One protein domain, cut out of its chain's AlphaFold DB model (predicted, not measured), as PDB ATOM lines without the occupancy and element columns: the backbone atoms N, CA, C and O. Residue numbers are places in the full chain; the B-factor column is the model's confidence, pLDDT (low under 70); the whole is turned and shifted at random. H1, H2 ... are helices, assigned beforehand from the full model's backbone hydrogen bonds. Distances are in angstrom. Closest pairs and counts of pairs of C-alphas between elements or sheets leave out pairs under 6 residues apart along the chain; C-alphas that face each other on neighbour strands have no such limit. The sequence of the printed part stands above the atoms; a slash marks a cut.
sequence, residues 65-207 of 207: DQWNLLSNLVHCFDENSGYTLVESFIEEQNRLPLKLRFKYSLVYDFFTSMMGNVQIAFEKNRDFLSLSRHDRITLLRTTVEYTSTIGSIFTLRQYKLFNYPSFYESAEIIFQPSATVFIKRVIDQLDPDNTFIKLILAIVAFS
ATOM      1  N   ASP A  65     118.128  82.558  92.594       74.81
ATOM      2  CA  ASP A  65     118.338  81.743  93.796       74.81
ATOM      3  C   ASP A  65     118.404  80.247  93.473       74.81
ATOM      4  O   ASP A  65     119.265  79.535  93.987       74.81
ATOM      5  N   GLN A  66     117.542  79.770  92.570       71.62
ATOM      6  CA  GLN A  66     117.572  78.387  92.095       71.62
ATOM      7  C   GLN A  66     118.849  78.106  91.287       71.62
ATOM      8  O   GLN A  66     119.452  77.046  91.437       71.62
ATOM      9  N   TRP A  67     119.314  79.065  90.486       77.12
ATOM     10  CA  TRP A  67     120.585  78.951  89.772       77.12
ATOM     11  C   TRP A  67     121.775  78.880  90.733       77.12
ATOM     12  O   TRP A  67     122.639  78.018  90.584       77.12
ATOM     13  N   ASN A  68     121.798  79.740  91.753       74.94
ATOM     14  CA  ASN A  68     122.829  79.718  92.787       74.94
ATOM     15  C   ASN A  68     122.826  78.388  93.547       74.94
ATOM     16  O   ASN A  68     123.889  77.822  93.783       74.94
ATOM     17  N   LEU A  69     121.648  77.854  93.886       72.69
ATOM     18  CA  LEU A  69     121.524  76.546  94.526       72.69
ATOM     19  C   LEU A  69     122.078  75.428  93.634       72.69
ATOM     20  O   LEU A  69     122.894  74.634  94.096       72.69
ATOM     21  N   LEU A  70     121.682  75.389  92.360       73.94
ATOM     22  CA  LEU A  70     122.161  74.396  91.398       73.94
ATOM     23  C   LEU A  70     123.681  74.485  91.213       73.94
ATOM     24  O   LEU A  70     124.374  73.471  91.270       73.94
ATOM     25  N   SER A  71     124.205  75.696  91.026       73.38
ATOM     26  CA  SER A  71     125.638  75.945  90.870       73.38
ATOM     27  C   SER A  71     126.410  75.516  92.118       73.38
ATOM     28  O   SER A  71     127.389  74.782  91.999       73.38
ATOM     29  N   ASN A  72     125.928  75.868  93.313       72.00
ATOM     30  CA  ASN A  72     126.534  75.451  94.575       72.00
ATOM     31  C   ASN A  72     126.490  73.934  94.763       72.00
ATOM     32  O   ASN A  72     127.451  73.368  95.268       72.00
ATOM     33  N   LEU A  73     125.414  73.259  94.355       71.19
ATOM     34  CA  LEU A  73     125.316  71.800  94.426       71.19
ATOM     35  C   LEU A  73     126.315  71.116  93.499       71.19
ATOM     36  O   LEU A  73     126.989  70.180  93.922       71.19
ATOM     37  N   VAL A  74     126.435  71.591  92.259       70.31
ATOM     38  CA  VAL A  74     127.397  71.050  91.292       70.31
ATOM     39  C   VAL A  74     128.828  71.303  91.759       70.31
ATOM     40  O   VAL A  74     129.621  70.366  91.786       70.31
ATOM     41  N   HIS A  75     129.147  72.524  92.195       69.75
ATOM     42  CA  HIS A  75     130.474  72.850  92.721       69.75
ATOM     43  C   HIS A  75     130.787  72.083  94.004       69.75
ATOM     44  O   HIS A  75     131.874  71.538  94.132       69.75
ATOM     45  N   CYS A  76     129.828  71.951  94.922       67.75
ATOM     46  CA  CYS A  76     130.005  71.152  96.129       67.75
ATOM     47  C   CYS A  76     130.202  69.668  95.796       67.75
ATOM     48  O   CYS A  76     131.027  69.017  96.426       67.75
ATOM     49  N   PHE A  77     129.504  69.130  94.790       68.44
ATOM     50  CA  PHE A  77     129.748  67.770  94.314       68.44
ATOM     51  C   PHE A  77     131.152  67.616  93.720       68.44
ATOM     52  O   PHE A  77     131.813  66.624  94.009       68.44
ATOM     53  N   ASP A  78     131.618  68.586  92.935       68.88
ATOM     54  CA  ASP A  78     132.946  68.553  92.318       68.88
ATOM     55  C   ASP A  78     134.077  68.720  93.354       68.88
ATOM     56  O   ASP A  78     135.082  68.013  93.291       68.88
ATOM     57  N   GLU A  79     133.908  69.603  94.343       66.06
ATOM     58  CA  GLU A  79     134.909  69.905  95.379       66.06
ATOM     59  C   GLU A  79     134.904  68.909  96.546       66.06
ATOM     60  O   GLU A  79     135.960  68.489  97.019       66.06
ATOM     61  N   ASN A  80     133.718  68.529  97.024       59.75
ATOM     62  CA  ASN A  80     133.521  67.675  98.198       59.75
ATOM     63  C   ASN A  80     133.070  66.273  97.820       59.75
ATOM     64  O   ASN A  80     132.426  65.601  98.630       59.75
ATOM     65  N   SER A  81     133.381  65.837  96.598       58.81
ATOM     66  CA  SER A  81     133.036  64.505  96.141       58.81
ATOM     67  C   SER A  81     133.410  63.497  97.240       58.81
ATOM     68  O   SER A  81     134.573  63.350  97.635       58.81
ATOM     69  N   GLY A  82     132.394  62.848  97.827       58.78
ATOM     70  CA  GLY A  82     132.553  61.915  98.955       58.78
ATOM     71  C   GLY A  82     133.521  60.764  98.651       58.78
ATOM     72  O   GLY A  82     133.911  60.005  99.539       58.78
ATOM     73  N   TYR A  83     133.961  60.688  97.395       69.69
ATOM     74  CA  TYR A  83     135.082  59.932  96.885       69.69
ATOM     75  C   TYR A  83     136.332  60.017  97.752       69.69
ATOM     76  O   TYR A  83     136.904  58.961  97.955       69.69
ATOM     77  N   THR A  84     136.718  61.154  98.342       78.06
ATOM     78  CA  THR A  84     138.002  61.223  99.082       78.06
ATOM     79  C   THR A  84     138.050  60.264 100.282       78.06
ATOM     80  O   THR A  84     139.061  59.603 100.528       78.06
ATOM     81  N   LEU A  85     136.950  60.156 101.037       82.62
ATOM     82  CA  LEU A  85     136.889  59.276 102.209       82.62
ATOM     83  C   LEU A  85     136.797  57.804 101.793       82.62
ATOM     84  O   LEU A  85     137.434  56.945 102.399       82.62
ATOM     85  N   VAL A  86     136.043  57.515 100.732       88.56
ATOM     86  CA  VAL A  86     135.921  56.148 100.212       88.56
ATOM     87  C   VAL A  86     137.205  55.691  99.529       88.56
ATOM     88  O   VAL A  86     137.612  54.553  99.722       88.56
ATOM     89  N   GLU A  87     137.884  56.569  98.803       89.62
ATOM     90  CA  GLU A  87     139.188  56.323  98.190       89.62
ATOM     91  C   GLU A  87     140.227  56.005  99.260       89.62
ATOM     92  O   GLU A  87     140.860  54.955  99.198       89.62
ATOM     93  N   SER A  88     140.311  56.839 100.303       91.06
ATOM     94  CA  SER A  88     141.202  56.607 101.446       91.06
ATOM     95  C   SER A  88     140.921  55.252 102.103       91.06
ATOM     96  O   SER A  88     141.841  54.471 102.340       91.06
ATOM     97  N   PHE A  89     139.644  54.920 102.322       93.88
ATOM     98  CA  PHE A  89     139.252  53.617 102.854       93.88
ATOM     99  C   PHE A  89     139.677  52.468 101.927       93.88
ATOM    100  O   PHE A  89     140.279  51.500 102.385       93.88
ATOM    101  N   ILE A  90     139.413  52.564 100.622       94.25
ATOM    102  CA  ILE A  90     139.818  51.555  99.634       94.25
ATOM    103  C   ILE A  90     141.337  51.369  99.627       94.25
ATOM    104  O   ILE A  90     141.812  50.232  99.608       94.25
ATOM    105  N   GLU A  91     142.108  52.453  99.658       94.62
ATOM    106  CA  GLU A  91     143.565  52.398  99.732       94.62
ATOM    107  C   GLU A  91     144.045  51.679 100.992       94.62
ATOM    108  O   GLU A  91     144.899  50.792 100.908       94.62
ATOM    109  N   GLU A  92     143.478  52.011 102.152       94.94
ATOM    110  CA  GLU A  92     143.780  51.340 103.415       94.94
ATOM    111  C   GLU A  92     143.465  49.844 103.341       94.94
ATOM    112  O   GLU A  92     144.305  49.016 103.698       94.94
ATOM    113  N   GLN A  93     142.301  49.475 102.801       95.88
ATOM    114  CA  GLN A  93     141.938  48.071 102.617       95.88
ATOM    115  C   GLN A  93     142.891  47.365 101.647       95.88
ATOM    116  O   GLN A  93     143.294  46.229 101.891       95.88
ATOM    117  N   ASN A  94     143.326  48.027 100.577       94.44
ATOM    118  CA  ASN A  94     144.259  47.451  99.614       94.44
ATOM    119  C   ASN A  94     145.664  47.218 100.190       94.44
ATOM    120  O   ASN A  94     146.349  46.292  99.748       94.44
ATOM    121  N   ARG A  95     146.073  47.978 101.213       95.94
ATOM    122  CA  ARG A  95     147.336  47.762 101.944       95.94
ATOM    123  C   ARG A  95     147.292  46.544 102.874       95.94
ATOM    124  O   ARG A  95     148.341  46.028 103.253       95.94
ATOM    125  N   LEU A  96     146.104  46.050 103.223       94.69
ATOM    126  CA  LEU A  96     145.947  44.865 104.065       94.69
ATOM    127  C   LEU A  96     146.068  43.557 103.255       94.69
ATOM    128  O   LEU A  96     145.681  43.502 102.080       94.69
ATOM    129  N   PRO A  97     146.530  42.455 103.881       95.19
ATOM    130  CA  PRO A  97     146.409  41.111 103.318       95.19
ATOM    131  C   PRO A  97     144.957  40.779 102.956       95.19
ATOM    132  O   PRO A  97     144.052  41.114 103.717       95.19
ATOM    133  N   LEU A  98     144.729  40.043 101.860       92.06
ATOM    134  CA  LEU A  98     143.382  39.725 101.343       92.06
ATOM    135  C   LEU A  98     142.403  39.214 102.416       92.06
ATOM    136  O   LEU A  98     141.259  39.647 102.458       92.06
ATOM    137  N   LYS A  99     142.864  38.353 103.335       92.62
ATOM    138  CA  LYS A  99     142.046  37.777 104.425       92.62
ATOM    139  C   LYS A  99     141.622  38.782 105.508       92.62
ATOM    140  O   LYS A  99     140.829  38.443 106.385       92.62
ATOM    141  N   LEU A 100     142.214  39.973 105.518       93.75
ATOM    142  CA  LEU A 100     141.936  41.038 106.484       93.75
ATOM    143  C   LEU A 100     141.140  42.197 105.876       93.75
ATOM    144  O   LEU A 100     140.662  43.036 106.635       93.75
ATOM    145  N   ARG A 101     140.972  42.231 104.549       96.19
ATOM    146  CA  ARG A 101     140.239  43.295 103.857       96.19
ATOM    147  C   ARG A 101     138.744  43.207 104.128       96.19
ATOM    148  O   ARG A 101     138.166  42.120 104.083       96.19
ATOM    149  N   PHE A 102     138.130  44.366 104.336       96.31
ATOM    150  CA  PHE A 102     136.687  44.547 104.487       96.31
ATOM    151  C   PHE A 102     136.071  43.663 105.574       96.31
ATOM    152  O   PHE A 102     134.968  43.149 105.417       96.31
ATOM    153  N   LYS A 103     136.784  43.458 106.687       95.75
ATOM    154  CA  LYS A 103     136.178  42.837 107.869       95.75
ATOM    155  C   LYS A 103     135.017  43.693 108.371       95.75
ATOM    156  O   LYS A 103     135.128  44.916 108.358       95.75
ATOM    157  N   TYR A 104     133.989  43.041 108.914       96.00
ATOM    158  CA  TYR A 104     132.791  43.686 109.457       96.00
ATOM    159  C   TYR A 104     133.087  44.946 110.275       96.00
ATOM    160  O   TYR A 104     132.512  45.986 109.987       96.00
ATOM    161  N   SER A 105     134.015  44.885 111.237       96.06
ATOM    162  CA  SER A 105     134.340  46.042 112.081       96.06
ATOM    163  C   SER A 105     134.848  47.234 111.267       96.06
ATOM    164  O   SER A 105     134.397  48.344 111.482       96.06
ATOM    165  N   LEU A 106     135.716  46.999 110.280       95.56
ATOM    166  CA  LEU A 106     136.270  48.058 109.431       95.56
ATOM    167  C   LEU A 106     135.201  48.665 108.517       95.56
ATOM    168  O   LEU A 106     135.179  49.872 108.304       95.56
ATOM    169  N   VAL A 107     134.312  47.828 107.975       95.88
ATOM    170  CA  VAL A 107     133.198  48.286 107.131       95.88
ATOM    171  C   VAL A 107     132.168  49.049 107.969       95.88
ATOM    172  O   VAL A 107     131.655  50.074 107.529       95.88
ATOM    173  N   TYR A 108     131.895  48.590 109.190       95.25
ATOM    174  CA  TYR A 108     131.025  49.272 110.143       95.25
ATOM    175  C   TYR A 108     131.586  50.644 110.525       95.25
ATOM    176  O   TYR A 108     130.891  51.643 110.352       95.25
ATOM    177  N   ASP A 109     132.855  50.705 110.936       94.62
ATOM    178  CA  ASP A 109     133.539  51.953 111.293       94.62
ATOM    179  C   ASP A 109     133.526  52.950 110.123       94.62
ATOM    180  O   ASP A 109     133.284  54.143 110.312       94.62
ATOM    181  N   PHE A 110     133.705  52.455 108.896       92.56
ATOM    182  CA  PHE A 110     133.588  53.247 107.675       92.56
ATOM    183  C   PHE A 110     132.187  53.864 107.498       92.56
ATOM    184  O   PHE A 110     132.073  55.077 107.303       92.56
ATOM    185  N   PHE A 111     131.111  53.077 107.620       91.12
ATOM    186  CA  PHE A 111     129.742  53.605 107.537       91.12
ATOM    187  C   PHE A 111     129.419  54.581 108.676       91.12
ATOM    188  O   PHE A 111     128.786  55.612 108.442       91.12
ATOM    189  N   THR A 112     129.889  54.305 109.895       91.19
ATOM    190  CA  THR A 112     129.743  55.220 111.031       91.19
ATOM    191  C   THR A 112     130.469  56.542 110.787       91.19
ATOM    192  O   THR A 112     129.903  57.600 111.057       91.19
ATOM    193  N   SER A 113     131.678  56.511 110.221       89.62
ATOM    194  CA  SER A 113     132.433  57.719 109.868       89.62
ATOM    195  C   SER A 113     131.706  58.564 108.817       89.62
ATOM    196  O   SER A 113     131.580  59.779 108.986       89.62
ATOM    197  N   MET A 114     131.142  57.932 107.781       85.75
ATOM    198  CA  MET A 114     130.327  58.635 106.783       85.75
ATOM    199  C   MET A 114     129.116  59.329 107.414       85.75
ATOM    200  O   MET A 114     128.890  60.512 107.157       85.75
ATOM    201  N   MET A 115     128.375  58.643 108.289       85.19
ATOM    202  CA  MET A 115     127.240  59.254 108.992       85.19
ATOM    203  C   MET A 115     127.670  60.368 109.950       85.19
ATOM    204  O   MET A 115     126.972  61.375 110.063       85.19
ATOM    205  N   GLY A 116     128.837  60.238 110.585       85.19
ATOM    206  CA  GLY A 116     129.423  61.297 111.405       85.19
ATOM    207  C   GLY A 116     129.663  62.584 110.610       85.19
ATOM    208  O   GLY A 116     129.348  63.671 111.089       85.19
ATOM    209  N   ASN A 117     130.132  62.481 109.364       81.50
ATOM    210  CA  ASN A 117     130.310  63.651 108.499       81.50
ATOM    211  C   ASN A 117     128.980  64.310 108.120       81.50
ATOM    212  O   ASN A 117     128.885  65.538 108.131       81.50
ATOM    213  N   VAL A 118     127.944  63.513 107.838       81.56
ATOM    214  CA  VAL A 118     126.586  64.028 107.593       81.56
ATOM    215  C   VAL A 118     126.085  64.785 108.822       81.56
ATOM    216  O   VAL A 118     125.619  65.917 108.703       81.56
ATOM    217  N   GLN A 119     126.244  64.207 110.014       84.75
ATOM    218  CA  GLN A 119     125.870  64.857 111.266       84.75
ATOM    219  C   GLN A 119     126.600  66.195 111.453       84.75
ATOM    220  O   GLN A 119     125.951  67.209 111.708       84.75
ATOM    221  N   ILE A 120     127.922  66.228 111.260       83.19
ATOM    222  CA  ILE A 120     128.727  67.454 111.375       83.19
ATOM    223  C   ILE A 120     128.249  68.531 110.389       83.19
ATOM    224  O   ILE A 120     128.211  69.711 110.745       83.19
ATOM    225  N   ALA A 121     127.885  68.150 109.160       81.06
ATOM    226  CA  ALA A 121     127.372  69.088 108.164       81.06
ATOM    227  C   ALA A 121     126.067  69.750 108.633       81.06
ATOM    228  O   ALA A 121     125.940  70.974 108.568       81.06
ATOM    229  N   PHE A 122     125.132  68.969 109.179       83.19
ATOM    230  CA  PHE A 122     123.886  69.497 109.738       83.19
ATOM    231  C   PHE A 122     124.117  70.355 110.988       83.19
ATOM    232  O   PHE A 122     123.535  71.430 111.108       83.19
ATOM    233  N   GLU A 123     125.001  69.939 111.895       84.50
ATOM    234  CA  GLU A 123     125.321  70.686 113.121       84.50
ATOM    235  C   GLU A 123     126.001  72.035 112.855       84.50
ATOM    236  O   GLU A 123     125.916  72.943 113.680       84.50
ATOM    237  N   LYS A 124     126.671  72.193 111.710       82.50
ATOM    238  CA  LYS A 124     127.319  73.452 111.315       82.50
ATOM    239  C   LYS A 124     126.439  74.345 110.441       82.50
ATOM    240  O   LYS A 124     126.773  75.514 110.247       82.50
ATOM    241  N   ASN A 125     125.327  73.830 109.920       82.12
ATOM    242  CA  ASN A 125     124.448  74.570 109.025       82.12
ATOM    243  C   ASN A 125     123.477  75.457 109.828       82.12
ATOM    244  O   ASN A 125     122.555  74.970 110.482       82.12
ATOM    245  N   ARG A 126     123.673  76.783 109.773       84.69
ATOM    246  CA  ARG A 126     122.837  77.740 110.518       84.69
ATOM    247  C   ARG A 126     121.376  77.729 110.080       84.69
ATOM    248  O   ARG A 126     120.510  77.863 110.940       84.69
ATOM    249  N   ASP A 127     121.107  77.529 108.795       83.38
ATOM    250  CA  ASP A 127     119.743  77.502 108.267       83.38
ATOM    251  C   ASP A 127     119.003  76.277 108.805       83.38
ATOM    252  O   ASP A 127     117.913  76.407 109.362       83.38
ATOM    253  N   PHE A 128     119.651  75.108 108.797       84.88
ATOM    254  CA  PHE A 128     119.137  73.900 109.448       84.88
ATOM    255  C   PHE A 128     118.874  74.114 110.943       84.88
ATOM    256  O   PHE A 128     117.821  73.739 111.464       84.88
ATOM    257  N   LEU A 129     119.810  74.755 111.646       88.62
ATOM    258  CA  LEU A 129     119.669  75.070 113.067       88.62
ATOM    259  C   LEU A 129     118.641  76.167 113.363       88.62
ATOM    260  O   LEU A 129     118.336  76.386 114.536       88.62
ATOM    261  N   SER A 130     118.094  76.841 112.356       92.38
ATOM    262  CA  SER A 130     117.003  77.802 112.538       92.38
ATOM    263  C   SER A 130     115.619  77.144 112.449       92.38
ATOM    264  O   SER A 130     114.656  77.664 113.009       92.38
ATOM    265  N   LEU A 131     115.528  75.958 111.831       89.31
ATOM    266  CA  LEU A 131     114.285  75.202 111.661       89.31
ATOM    267  C   LEU A 131     113.698  74.721 112.996       89.31
ATOM    268  O   LEU A 131     114.417  74.548 113.989       89.31
ATOM    269  N   SER A 132     112.396  74.417 113.018       95.69
ATOM    270  CA  SER A 132     111.764  73.781 114.178       95.69
ATOM    271  C   SER A 132     112.336  72.376 114.417       95.69
ATOM    272  O   SER A 132     112.866  71.733 113.511       95.69
ATOM    273  N   ARG A 133     112.222  71.847 115.645       94.56
ATOM    274  CA  ARG A 133     112.696  70.481 115.951       94.56
ATOM    275  C   ARG A 133     112.042  69.431 115.048       94.56
ATOM    276  O   ARG A 133     112.710  68.479 114.654       94.56
ATOM    277  N   HIS A 134     110.751  69.594 114.759       95.38
ATOM    278  CA  HIS A 134     110.019  68.679 113.890       95.38
ATOM    279  C   HIS A 134     110.593  68.705 112.470       95.38
ATOM    280  O   HIS A 134     110.955  67.656 111.945       95.38
ATOM    281  N   ASP A 135     110.788  69.901 111.912       90.38
ATOM    282  CA  ASP A 135     111.308  70.068 110.552       90.38
ATOM    283  C   ASP A 135     112.745  69.563 110.423       90.38
ATOM    284  O   ASP A 135     113.078  68.915 109.438       90.38
ATOM    285  N   ARG A 136     113.586  69.767 111.449       89.38
ATOM    286  CA  ARG A 136     114.947  69.205 111.477       89.38
ATOM    287  C   ARG A 136     114.948  67.688 111.408       89.38
ATOM    288  O   ARG A 136     115.734  67.118 110.660       89.38
ATOM    289  N   ILE A 137     114.094  67.033 112.195       91.69
ATOM    290  CA  ILE A 137     113.994  65.568 112.201       91.69
ATOM    291  C   ILE A 137     113.492  65.076 110.846       91.69
ATOM    292  O   ILE A 137     114.059  64.132 110.301       91.69
ATOM    293  N   THR A 138     112.458  65.719 110.303       89.38
ATOM    294  CA  THR A 138     111.902  65.370 108.995       89.38
ATOM    295  C   THR A 138     112.956  65.514 107.903       89.38
ATOM    296  O   THR A 138     113.179  64.554 107.172       89.38
ATOM    297  N   LEU A 139     113.658  66.649 107.845       85.38
ATOM    298  CA  LEU A 139     114.692  66.904 106.845       85.38
ATOM    299  C   LEU A 139     115.880  65.949 106.980       85.38
ATOM    300  O   LEU A 139     116.381  65.440 105.980       85.38
ATOM    301  N   LEU A 140     116.332  65.682 108.209       86.69
ATOM    302  CA  LEU A 140     117.407  64.723 108.446       86.69
ATOM    303  C   LEU A 140     116.990  63.330 107.969       86.69
ATOM    304  O   LEU A 140     117.749  62.676 107.258       86.69
ATOM    305  N   ARG A 141     115.775  62.888 108.317       87.19
ATOM    306  CA  ARG A 141     115.265  61.576 107.916       87.19
ATOM    307  C   ARG A 141     115.176  61.458 106.397       87.19
ATOM    308  O   ARG A 141     115.716  60.505 105.854       87.19
ATOM    309  N   THR A 142     114.570  62.428 105.713       83.81
ATOM    310  CA  THR A 142     114.448  62.393 104.248       83.81
ATOM    311  C   THR A 142     115.810  62.463 103.558       83.81
ATOM    312  O   THR A 142     116.048  61.732 102.599       83.81
ATOM    313  N   THR A 143     116.745  63.264 104.075       82.69
ATOM    314  CA  THR A 143     118.110  63.345 103.527       82.69
ATOM    315  C   THR A 143     118.869  62.028 103.686       82.69
ATOM    316  O   THR A 143     119.589  61.601 102.778       82.69
ATOM    317  N   VAL A 144     118.727  61.361 104.833       82.12
ATOM    318  CA  VAL A 144     119.355  60.056 105.074       82.12
ATOM    319  C   VAL A 144     118.695  58.972 104.219       82.12
ATOM    320  O   VAL A 144     119.397  58.209 103.563       82.12
ATOM    321  N   GLU A 145     117.364  58.923 104.170       81.94
ATOM    322  CA  GLU A 145     116.617  57.892 103.440       81.94
ATOM    323  C   GLU A 145     116.827  57.973 101.926       81.94
ATOM    324  O   GLU A 145     117.049  56.944 101.288       81.94
ATOM    325  N   TYR A 146     116.789  59.173 101.345       80.44
ATOM    326  CA  TYR A 146     116.800  59.336  99.891       80.44
ATOM    327  C   TYR A 146     118.167  59.770  99.373       80.44
ATOM    328  O   TYR A 146     118.821  59.025  98.640       80.44
ATOM    329  N   THR A 147     118.634  60.948  99.781       77.62
ATOM    330  CA  THR A 147     119.848  61.554  99.220       77.62
ATOM    331  C   THR A 147     121.096  60.739  99.550       77.62
ATOM    332  O   THR A 147     121.905  60.454  98.667       77.62
ATOM    333  N   SER A 148     121.235  60.297 100.803       79.44
ATOM    334  CA  SER A 148     122.401  59.513 101.235       79.44
ATOM    335  C   SER A 148     122.403  58.117 100.617       79.44
ATOM    336  O   SER A 148     123.460  57.626 100.222       79.44
ATOM    337  N   THR A 149     121.231  57.494 100.459       82.88
ATOM    338  CA  THR A 149     121.086  56.202  99.770       82.88
ATOM    339  C   THR A 149     121.504  56.300  98.306       82.88
ATOM    340  O   THR A 149     122.318  55.498  97.848       82.88
ATOM    341  N   ILE A 150     121.009  57.305  97.577       83.56
ATOM    342  CA  ILE A 150     121.374  57.535  96.171       83.56
ATOM    343  C   ILE A 150     122.879  57.801  96.037       83.56
ATOM    344  O   ILE A 150     123.554  57.152  95.236       83.56
ATOM    345  N   GLY A 151     123.433  58.694  96.862       81.56
ATOM    346  CA  GLY A 151     124.872  58.980  96.862       81.56
ATOM    347  C   GLY A 151     125.721  57.743  97.177       81.56
ATOM    348  O   GLY A 151     126.753  57.505  96.541       81.56
ATOM    349  N   SER A 152     125.257  56.903  98.106       85.38
ATOM    350  CA  SER A 152     125.920  55.646  98.457       85.38
ATOM    351  C   SER A 152     125.901  54.655  97.297       85.38
ATOM    352  O   SER A 152     126.924  54.037  97.026       85.38
ATOM    353  N   ILE A 153     124.791  54.535  96.560       88.44
ATOM    354  CA  ILE A 153     124.693  53.673  95.370       88.44
ATOM    355  C   ILE A 153     125.754  54.054  94.334       88.44
ATOM    356  O   ILE A 153     126.506  53.189  93.879       88.44
ATOM    357  N   PHE A 154     125.868  55.343  94.002       86.19
ATOM    358  CA  PHE A 154     126.870  55.815  93.043       86.19
ATOM    359  C   PHE A 154     128.296  55.554  93.526       86.19
ATOM    360  O   PHE A 154     129.138  55.074  92.768       86.19
ATOM    361  N   THR A 155     128.555  55.796  94.807       85.81
ATOM    362  CA  THR A 155     129.869  55.569  95.413       85.81
ATOM    363  C   THR A 155     130.253  54.086  95.411       85.81
ATOM    364  O   THR A 155     131.349  53.718  94.984       85.81
ATOM    365  N   LEU A 156     129.335  53.208  95.826       90.25
ATOM    366  CA  LEU A 156     129.532  51.757  95.823       90.25
ATOM    367  C   LEU A 156     129.794  51.225  94.406       90.25
ATOM    368  O   LEU A 156     130.657  50.359  94.232       90.25
ATOM    369  N   ARG A 157     129.088  51.760  93.397       89.50
ATOM    370  CA  ARG A 157     129.279  51.424  91.978       89.50
ATOM    371  C   ARG A 157     130.640  51.867  91.453       89.50
ATOM    372  O   ARG A 157     131.314  51.066  90.800       89.50
ATOM    373  N   GLN A 158     131.038  53.106  91.742       86.69
ATOM    374  CA  GLN A 158     132.295  53.698  91.277       86.69
ATOM    375  C   GLN A 158     133.503  52.880  91.746       86.69
ATOM    376  O   GLN A 158     134.363  52.513  90.947       86.69
ATOM    377  N   TYR A 159     133.524  52.507  93.028       89.62
ATOM    378  CA  TYR A 159     134.614  51.720  93.617       89.62
ATOM    379  C   TYR A 159     134.427  50.208  93.513       89.62
ATOM    380  O   TYR A 159     135.258  49.448  94.015       89.62
ATOM    381  N   LYS A 160     133.346  49.754  92.864       91.81
ATOM    382  CA  LYS A 160     133.014  48.332  92.703       91.81
ATOM    383  C   LYS A 160     133.032  47.586  94.043       91.81
ATOM    384  O   LYS A 160     133.460  46.437  94.122       91.81
ATOM    385  N   LEU A 161     132.573  48.241  95.110       93.25
ATOM    386  CA  LEU A 161     132.690  47.733  96.478       93.25
ATOM    387  C   LEU A 161     131.946  46.401  96.668       93.25
ATOM    388  O   LEU A 161     132.441  45.490  97.322       93.25
ATOM    389  N   PHE A 162     130.809  46.232  95.995       94.75
ATOM    390  CA  PHE A 162     130.033  44.987  96.002       94.75
ATOM    391  C   PHE A 162     130.616  43.852  95.143       94.75
ATOM    392  O   PHE A 162     130.069  42.742  95.153       94.75
ATOM    393  N   ASN A 163     131.732  44.089  94.443       93.38
ATOM    394  CA  ASN A 163     132.500  43.034  93.778       93.38
ATOM    395  C   ASN A 163     133.474  42.345  94.741       93.38
ATOM    396  O   ASN A 163     133.998  41.286  94.403       93.38
ATOM    397  N   TYR A 164     133.699  42.906  95.934       94.38
ATOM    398  CA  TYR A 164     134.457  42.258  96.999       94.38
ATOM    399  C   TYR A 164     133.506  41.430  97.877       94.38
ATOM    400  O   TYR A 164     132.674  42.018  98.575       94.38
ATOM    401  N   PRO A 165     133.623  40.087  97.901       94.88
ATOM    402  CA  PRO A 165     132.715  39.241  98.676       94.88
ATOM    403  C   PRO A 165     132.683  39.599 100.166       94.88
ATOM    404  O   PRO A 165     131.607  39.728 100.735       94.88
ATOM    405  N   SER A 166     133.841  39.878 100.775       95.62
ATOM    406  CA  SER A 166     133.917  40.233 102.199       95.62
ATOM    407  C   SER A 166     133.259  41.575 102.535       95.62
ATOM    408  O   SER A 166     132.690  41.729 103.617       95.62
ATOM    409  N   PHE A 167     133.290  42.539 101.609       96.50
ATOM    410  CA  PHE A 167     132.560  43.794 101.775       96.50
ATOM    411  C   PHE A 167     131.053  43.562 101.671       96.50
ATOM    412  O   PHE A 167     130.304  44.056 102.508       96.50
ATOM    413  N   TYR A 168     130.622  42.788 100.672       96.31
ATOM    414  CA  TYR A 168     129.215  42.446 100.475       96.31
ATOM    415  C   TYR A 168     128.635  41.714 101.697       96.31
ATOM    416  O   TYR A 168     127.624  42.148 102.239       96.31
ATOM    417  N   GLU A 169     129.324  40.687 102.202       96.25
ATOM    418  CA  GLU A 169     128.939  39.957 103.419       96.25
ATOM    419  C   GLU A 169     128.852  40.883 104.641       96.25
ATOM    420  O   GLU A 169     127.896  40.829 105.413       96.25
ATOM    421  N   SER A 170     129.828  41.780 104.812       96.44
ATOM    422  CA  SER A 170     129.806  42.750 105.912       96.44
ATOM    423  C   SER A 170     128.635  43.729 105.791       96.44
ATOM    424  O   SER A 170     127.996  44.038 106.795       96.44
ATOM    425  N   ALA A 171     128.322  44.188 104.577       94.81
ATOM    426  CA  ALA A 171     127.188  45.070 104.319       94.81
ATOM    427  C   ALA A 171     125.841  44.385 104.616       94.81
ATOM    428  O   ALA A 171     124.966  45.014 105.213       94.81
ATOM    429  N   GLU A 172     125.691  43.094 104.293       95.81
ATOM    430  CA  GLU A 172     124.483  42.322 104.626       95.81
ATOM    431  C   GLU A 172     124.219  42.255 106.133       95.81
ATOM    432  O   GLU A 172     123.060  42.307 106.551       95.81
ATOM    433  N   ILE A 173     125.282  42.178 106.944       95.69
ATOM    434  CA  ILE A 173     125.188  42.166 108.410       95.69
ATOM    435  C   ILE A 173     124.819  43.554 108.956       95.69
ATOM    436  O   ILE A 173     124.061  43.646 109.918       95.69
ATOM    437  N   ILE A 174     125.372  44.627 108.380       93.88
ATOM    438  CA  ILE A 174     125.178  46.002 108.873       93.88
ATOM    439  C   ILE A 174     123.770  46.513 108.578       93.88
ATOM    440  O   ILE A 174     123.150  47.133 109.438       93.88
ATOM    441  N   PHE A 175     123.286  46.287 107.358       87.56
ATOM    442  CA  PHE A 175     121.984  46.776 106.924       87.56
ATOM    443  C   PHE A 175     120.940  45.680 107.118       87.56
ATOM    444  O   PHE A 175     120.469  45.456 108.228       87.56
ATOM    445  N   GLN A 176     120.588  44.996 106.033       91.69
ATOM    446  CA  GLN A 176     119.827  43.754 105.986       91.69
ATOM    447  C   GLN A 176     120.171  43.047 104.662       91.69
ATOM    448  O   GLN A 176     120.458  43.732 103.668       91.69
ATOM    449  N   PRO A 177     120.076  41.708 104.578       94.12
ATOM    450  CA  PRO A 177     120.349  40.986 103.335       94.12
ATOM    451  C   PRO A 177     119.460  41.431 102.164       94.12
ATOM    452  O   PRO A 177     119.946  41.681 101.065       94.12
ATOM    453  N   SER A 178     118.157  41.622 102.397       94.75
ATOM    454  CA  SER A 178     117.203  42.055 101.363       94.75
ATOM    455  C   SER A 178     117.552  43.424 100.771       94.75
ATOM    456  O   SER A 178     117.537  43.588  99.550       94.75
ATOM    457  N   ALA A 179     117.911  44.386 101.625       90.75
ATOM    458  CA  ALA A 179     118.336  45.718 101.211       90.75
ATOM    459  C   ALA A 179     119.642  45.661 100.410       90.75
ATOM    460  O   ALA A 179     119.743  46.265  99.345       90.75
ATOM    461  N   THR A 180     120.617  44.875 100.869       93.75
ATOM    462  CA  THR A 180     121.923  44.742 100.203       93.75
ATOM    463  C   THR A 180     121.790  44.103  98.821       93.75
ATOM    464  O   THR A 180     122.350  44.606  97.847       93.75
ATOM    465  N   VAL A 181     120.971  43.051  98.701       94.62
ATOM    466  CA  VAL A 181     120.641  42.414  97.418       94.62
ATOM    467  C   VAL A 181     119.962  43.404  96.471       94.62
ATOM    468  O   VAL A 181     120.304  43.454  95.290       94.62
ATOM    469  N   PHE A 182     118.998  44.186  96.965       93.31
ATOM    470  CA  PHE A 182     118.328  45.206  96.161       93.31
ATOM    471  C   PHE A 182     119.321  46.256  95.653       93.31
ATOM    472  O   PHE A 182     119.393  46.491  94.449       93.31
ATOM    473  N   ILE A 183     120.142  46.816  96.547       92.12
ATOM    474  CA  ILE A 183     121.167  47.810  96.205       92.12
ATOM    475  C   ILE A 183     122.136  47.241  95.166       92.12
ATOM    476  O   ILE A 183     122.447  47.925  94.195       92.12
ATOM    477  N   LYS A 184     122.570  45.982  95.307       93.81
ATOM    478  CA  LYS A 184     123.458  45.340  94.331       93.81
ATOM    479  C   LYS A 184     122.830  45.244  92.946       93.81
ATOM    480  O   LYS A 184     123.464  45.641  91.978       93.81
ATOM    481  N   ARG A 185     121.573  44.803  92.851       93.25
ATOM    482  CA  ARG A 185     120.861  44.757  91.561       93.25
ATOM    483  C   ARG A 185     120.745  46.137  90.925       93.25
ATOM    484  O   ARG A 185     120.911  46.251  89.718       93.25
ATOM    485  N   VAL A 186     120.457  47.164  91.726       90.25
ATOM    486  CA  VAL A 186     120.388  48.549  91.247       90.25
ATOM    487  C   VAL A 186     121.753  48.993  90.719       90.25
ATOM    488  O   VAL A 186     121.840  49.454  89.589       90.25
ATOM    489  N   ILE A 187     122.828  48.782  91.481       91.19
ATOM    490  CA  ILE A 187     124.213  49.079  91.074       91.19
ATOM    491  C   ILE A 187     124.576  48.382  89.757       91.19
ATOM    492  O   ILE A 187     125.126  49.026  88.869       91.19
ATOM    493  N   ASP A 188     124.253  47.097  89.614       89.19
ATOM    494  CA  ASP A 188     124.594  46.298  88.430       89.19
ATOM    495  C   ASP A 188     123.833  46.747  87.167       89.19
ATOM    496  O   ASP A 188     124.292  46.510  86.051       89.19
ATOM    497  N   GLN A 189     122.679  47.399  87.334       88.00
ATOM    498  CA  GLN A 189     121.866  47.947  86.242       88.00
ATOM    499  C   GLN A 189     122.182  49.414  85.933       88.00
ATOM    500  O   GLN A 189     121.782  49.920  84.885       88.00
ATOM    501  N   LEU A 190     122.876  50.104  86.838       82.81
ATOM    502  CA  LEU A 190     123.276  51.490  86.659       82.81
ATOM    503  C   LEU A 190     124.646  51.564  85.970       82.81
ATOM    504  O   LEU A 190     125.644  50.994  86.430       82.81
ATOM    505  N   ASP A 191     124.709  52.376  84.919       79.62
ATOM    506  CA  ASP A 191     125.958  52.869  84.331       79.62
ATOM    507  C   ASP A 191     125.977  54.405  84.382       79.62
ATOM    508  O   ASP A 191     125.824  55.074  83.361       79.62
ATOM    509  N   PRO A 192     126.028  54.988  85.596       73.81
ATOM    510  CA  PRO A 192     125.910  56.422  85.756       73.81
ATOM    511  C   PRO A 192     127.252  57.069  85.409       73.81
ATOM    512  O   PRO A 192     128.273  56.758  86.025       73.81
ATOM    513  N   ASP A 193     127.253  57.991  84.453       79.31
ATOM    514  CA  ASP A 193     128.364  58.922  84.292       79.31
ATOM    515  C   ASP A 193     128.221  60.103  85.271       79.31
ATOM    516  O   ASP A 193     127.188  60.300  85.924       79.31
ATOM    517  N   ASN A 194     129.276  60.911  85.403       73.31
ATOM    518  CA  ASN A 194     129.249  62.081  86.286       73.31
ATOM    519  C   ASN A 194     128.126  63.065  85.917       73.31
ATOM    520  O   ASN A 194     127.594  63.742  86.795       73.31
ATOM    521  N   THR A 195     127.752  63.136  84.639       78.00
ATOM    522  CA  THR A 195     126.659  63.986  84.157       78.00
ATOM    523  C   THR A 195     125.321  63.514  84.720       78.00
ATOM    524  O   THR A 195     124.566  64.315  85.268       78.00
ATOM    525  N   PHE A 196     125.049  62.211  84.664       81.44
ATOM    526  CA  PHE A 196     123.853  61.592  85.216       81.44
ATOM    527  C   PHE A 196     123.757  61.804  86.726       81.44
ATOM    528  O   PHE A 196     122.702  62.187  87.226       81.44
ATOM    529  N   ILE A 197     124.860  61.629  87.460       77.62
ATOM    530  CA  ILE A 197     124.882  61.851  88.914       77.62
ATOM    531  C   ILE A 197     124.530  63.307  89.240       77.62
ATOM    532  O   ILE A 197     123.666  63.554  90.083       77.62
ATOM    533  N   LYS A 198     125.135  64.270  88.535       75.12
ATOM    534  CA  LYS A 198     124.832  65.702  88.698       75.12
ATOM    535  C   LYS A 198     123.370  66.023  88.378       75.12
ATOM    536  O   LYS A 198     122.748  66.785  89.113       75.12
ATOM    537  N   LEU A 199     122.802  65.414  87.334       79.56
ATOM    538  CA  LEU A 199     121.388  65.573  86.979       79.56
ATOM    539  C   LEU A 199     120.454  65.015  88.057       79.56
ATOM    540  O   LEU A 199     119.481  65.672  88.412       79.56
ATOM    541  N   ILE A 200     120.753  63.842  88.620       78.94
ATOM    542  CA  ILE A 200     119.965  63.277  89.722       78.94
ATOM    543  C   ILE A 200     120.053  64.162  90.968       78.94
ATOM    544  O   ILE A 200     119.029  64.416  91.596       78.94
ATOM    545  N   LEU A 201     121.238  64.678  91.306       72.56
ATOM    546  CA  LEU A 201     121.397  65.614  92.423       72.56
ATOM    547  C   LEU A 201     120.596  66.901  92.212       72.56
ATOM    548  O   LEU A 201     119.962  67.377  93.150       72.56
ATOM    549  N   ALA A 202     120.579  67.427  90.985       74.62
ATOM    550  CA  ALA A 202     119.745  68.567  90.629       74.62
ATOM    551  C   ALA A 202     118.254  68.240  90.802       74.62
ATOM    552  O   ALA A 202     117.551  68.975  91.484       74.62
ATOM    553  N   ILE A 203     117.777  67.114  90.261       77.88
ATOM    554  CA  ILE A 203     116.374  66.693  90.396       77.88
ATOM    555  C   ILE A 203     115.981  66.579  91.872       77.88
ATOM    556  O   ILE A 203     114.963  67.135  92.263       77.88
ATOM    557  N   VAL A 204     116.803  65.918  92.692       72.56
ATOM    558  CA  VAL A 204     116.545  65.735  94.131       72.56
ATOM    559  C   VAL A 204     116.532  67.066  94.887       72.56
ATOM    560  O   VAL A 204     115.800  67.212  95.859       72.56
ATOM    561  N   ALA A 205     117.327  68.049  94.468       69.38
ATOM    562  CA  ALA A 205     117.353  69.357  95.114       69.38
ATOM    563  C   ALA A 205     116.138  70.242  94.796       69.38
ATOM    564  O   ALA A 205     115.863  71.176  95.549       69.38
ATOM    565  N   PHE A 206     115.433  69.971  93.692       69.50
ATOM    566  CA  PHE A 206     114.270  70.746  93.241       69.50
ATOM    567  C   PHE A 206     112.937  69.984  93.331       69.50
ATOM    568  O   PHE A 206     111.911  70.536  92.929       69.50
ATOM    569  N   SER A 207     112.941  68.744  93.832       63.88
ATOM    570  CA  SER A 207     111.750  67.914  94.086       63.88
ATOM    571  C   SER A 207     111.204  68.101  95.495       63.88
ATOM    572  O   SER A 207     109.969  68.217  95.633       63.88
TER     573      SER A 207
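What this domain is: This is residues 65 to 207 of the 207 residues of the protein "Hypothetical protein" of Rotaria sp. Silwood1 (UniProt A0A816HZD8). Two long helices, H3 and H5, make a lopsided V that is joined through the short H4 at one end of an elongated body and bridged at the other end by H6 and H7, H6 on the beginning of H3 and H7 on the last turns of H5. H1 and H2 run one after the other along another side, and H8 lies alongside H5 with H1 packed on it. The printed part has 143 residues with eight named helices, H1 to H8 in order along the chain, and no named strand; its class is all helix. It is compact, with a radius of gyration of the C-alphas of 16.3 A, and spans 50 by 32 by 29 A.

How they stand to each other: H1, residues 65 to 79, touches H8, residues 194 to 206, opposite ways at a steep tilt of 39 degrees; the closest C-alphas, those of Leu 70 and Ala 202, are 6.4 A apart. H2, residues 83 to 95, is close to but not clearly touching H3, residues 104 to 124, at a shallow tilt of 22 degrees, opposite ways; the closest C-alphas are those of Phe 89 and Phe 110, 7.4 A. H3 touches H4, residues 126 to 130, only at the corner and only just, with 3 pairs of C-alphas within 8 A, the closest those of Phe 122 and Phe 128 at 6.5 A. H3 and H5, residues 133 to 158, are near each other. With residues 104 to 108 alone, H3 touches H6, residues 165 to 174, at a steep tilt of 57 degrees; the closest C-alphas are those of Tyr 104 and Ser 170, 4.7 A. H5 touches H7, residues 177 to 189, at a steep tilt of 56 degrees, closest at the C-alphas of Arg 157 and Ile 187, 5.7 A. H6 touches H7 at 49 degrees, a steep tilt, closest at the C-alphas of Glu 172 and Thr 180, 5.7 A. H8 is close to but not clearly touching H5, opposite ways at a shallow tilt of 13 degrees, with the C-alphas of Thr 147 and Val 204 closest at 7.4 A. H1 and H3 are apart, for instance. Every O i to N i+4 pair is within hydrogen-bond range in H1, H2, H3, H4, H6, H7 and H8, and 20 of 22 are in H5.

Where its parts are: H1 begins at C-alpha 65 at (118.338, 81.743, 93.796). H3 measures 30.3 A from first to last C-alpha, and H5, the longest helix, 35.7 A, with a kink of 27 degrees near residue 150. H8 ends at C-alpha 206 at (114.270, 70.746, 93.241).

The domain as a whole: The C-alphas of Asp 65 and Lys 99, the two farthest apart, are 51.1 A apart. The printed part has no cut and no long link. The mean pLDDT of the printed part is 85.4; residues 75 to 83 and 205 to 207 are under 70.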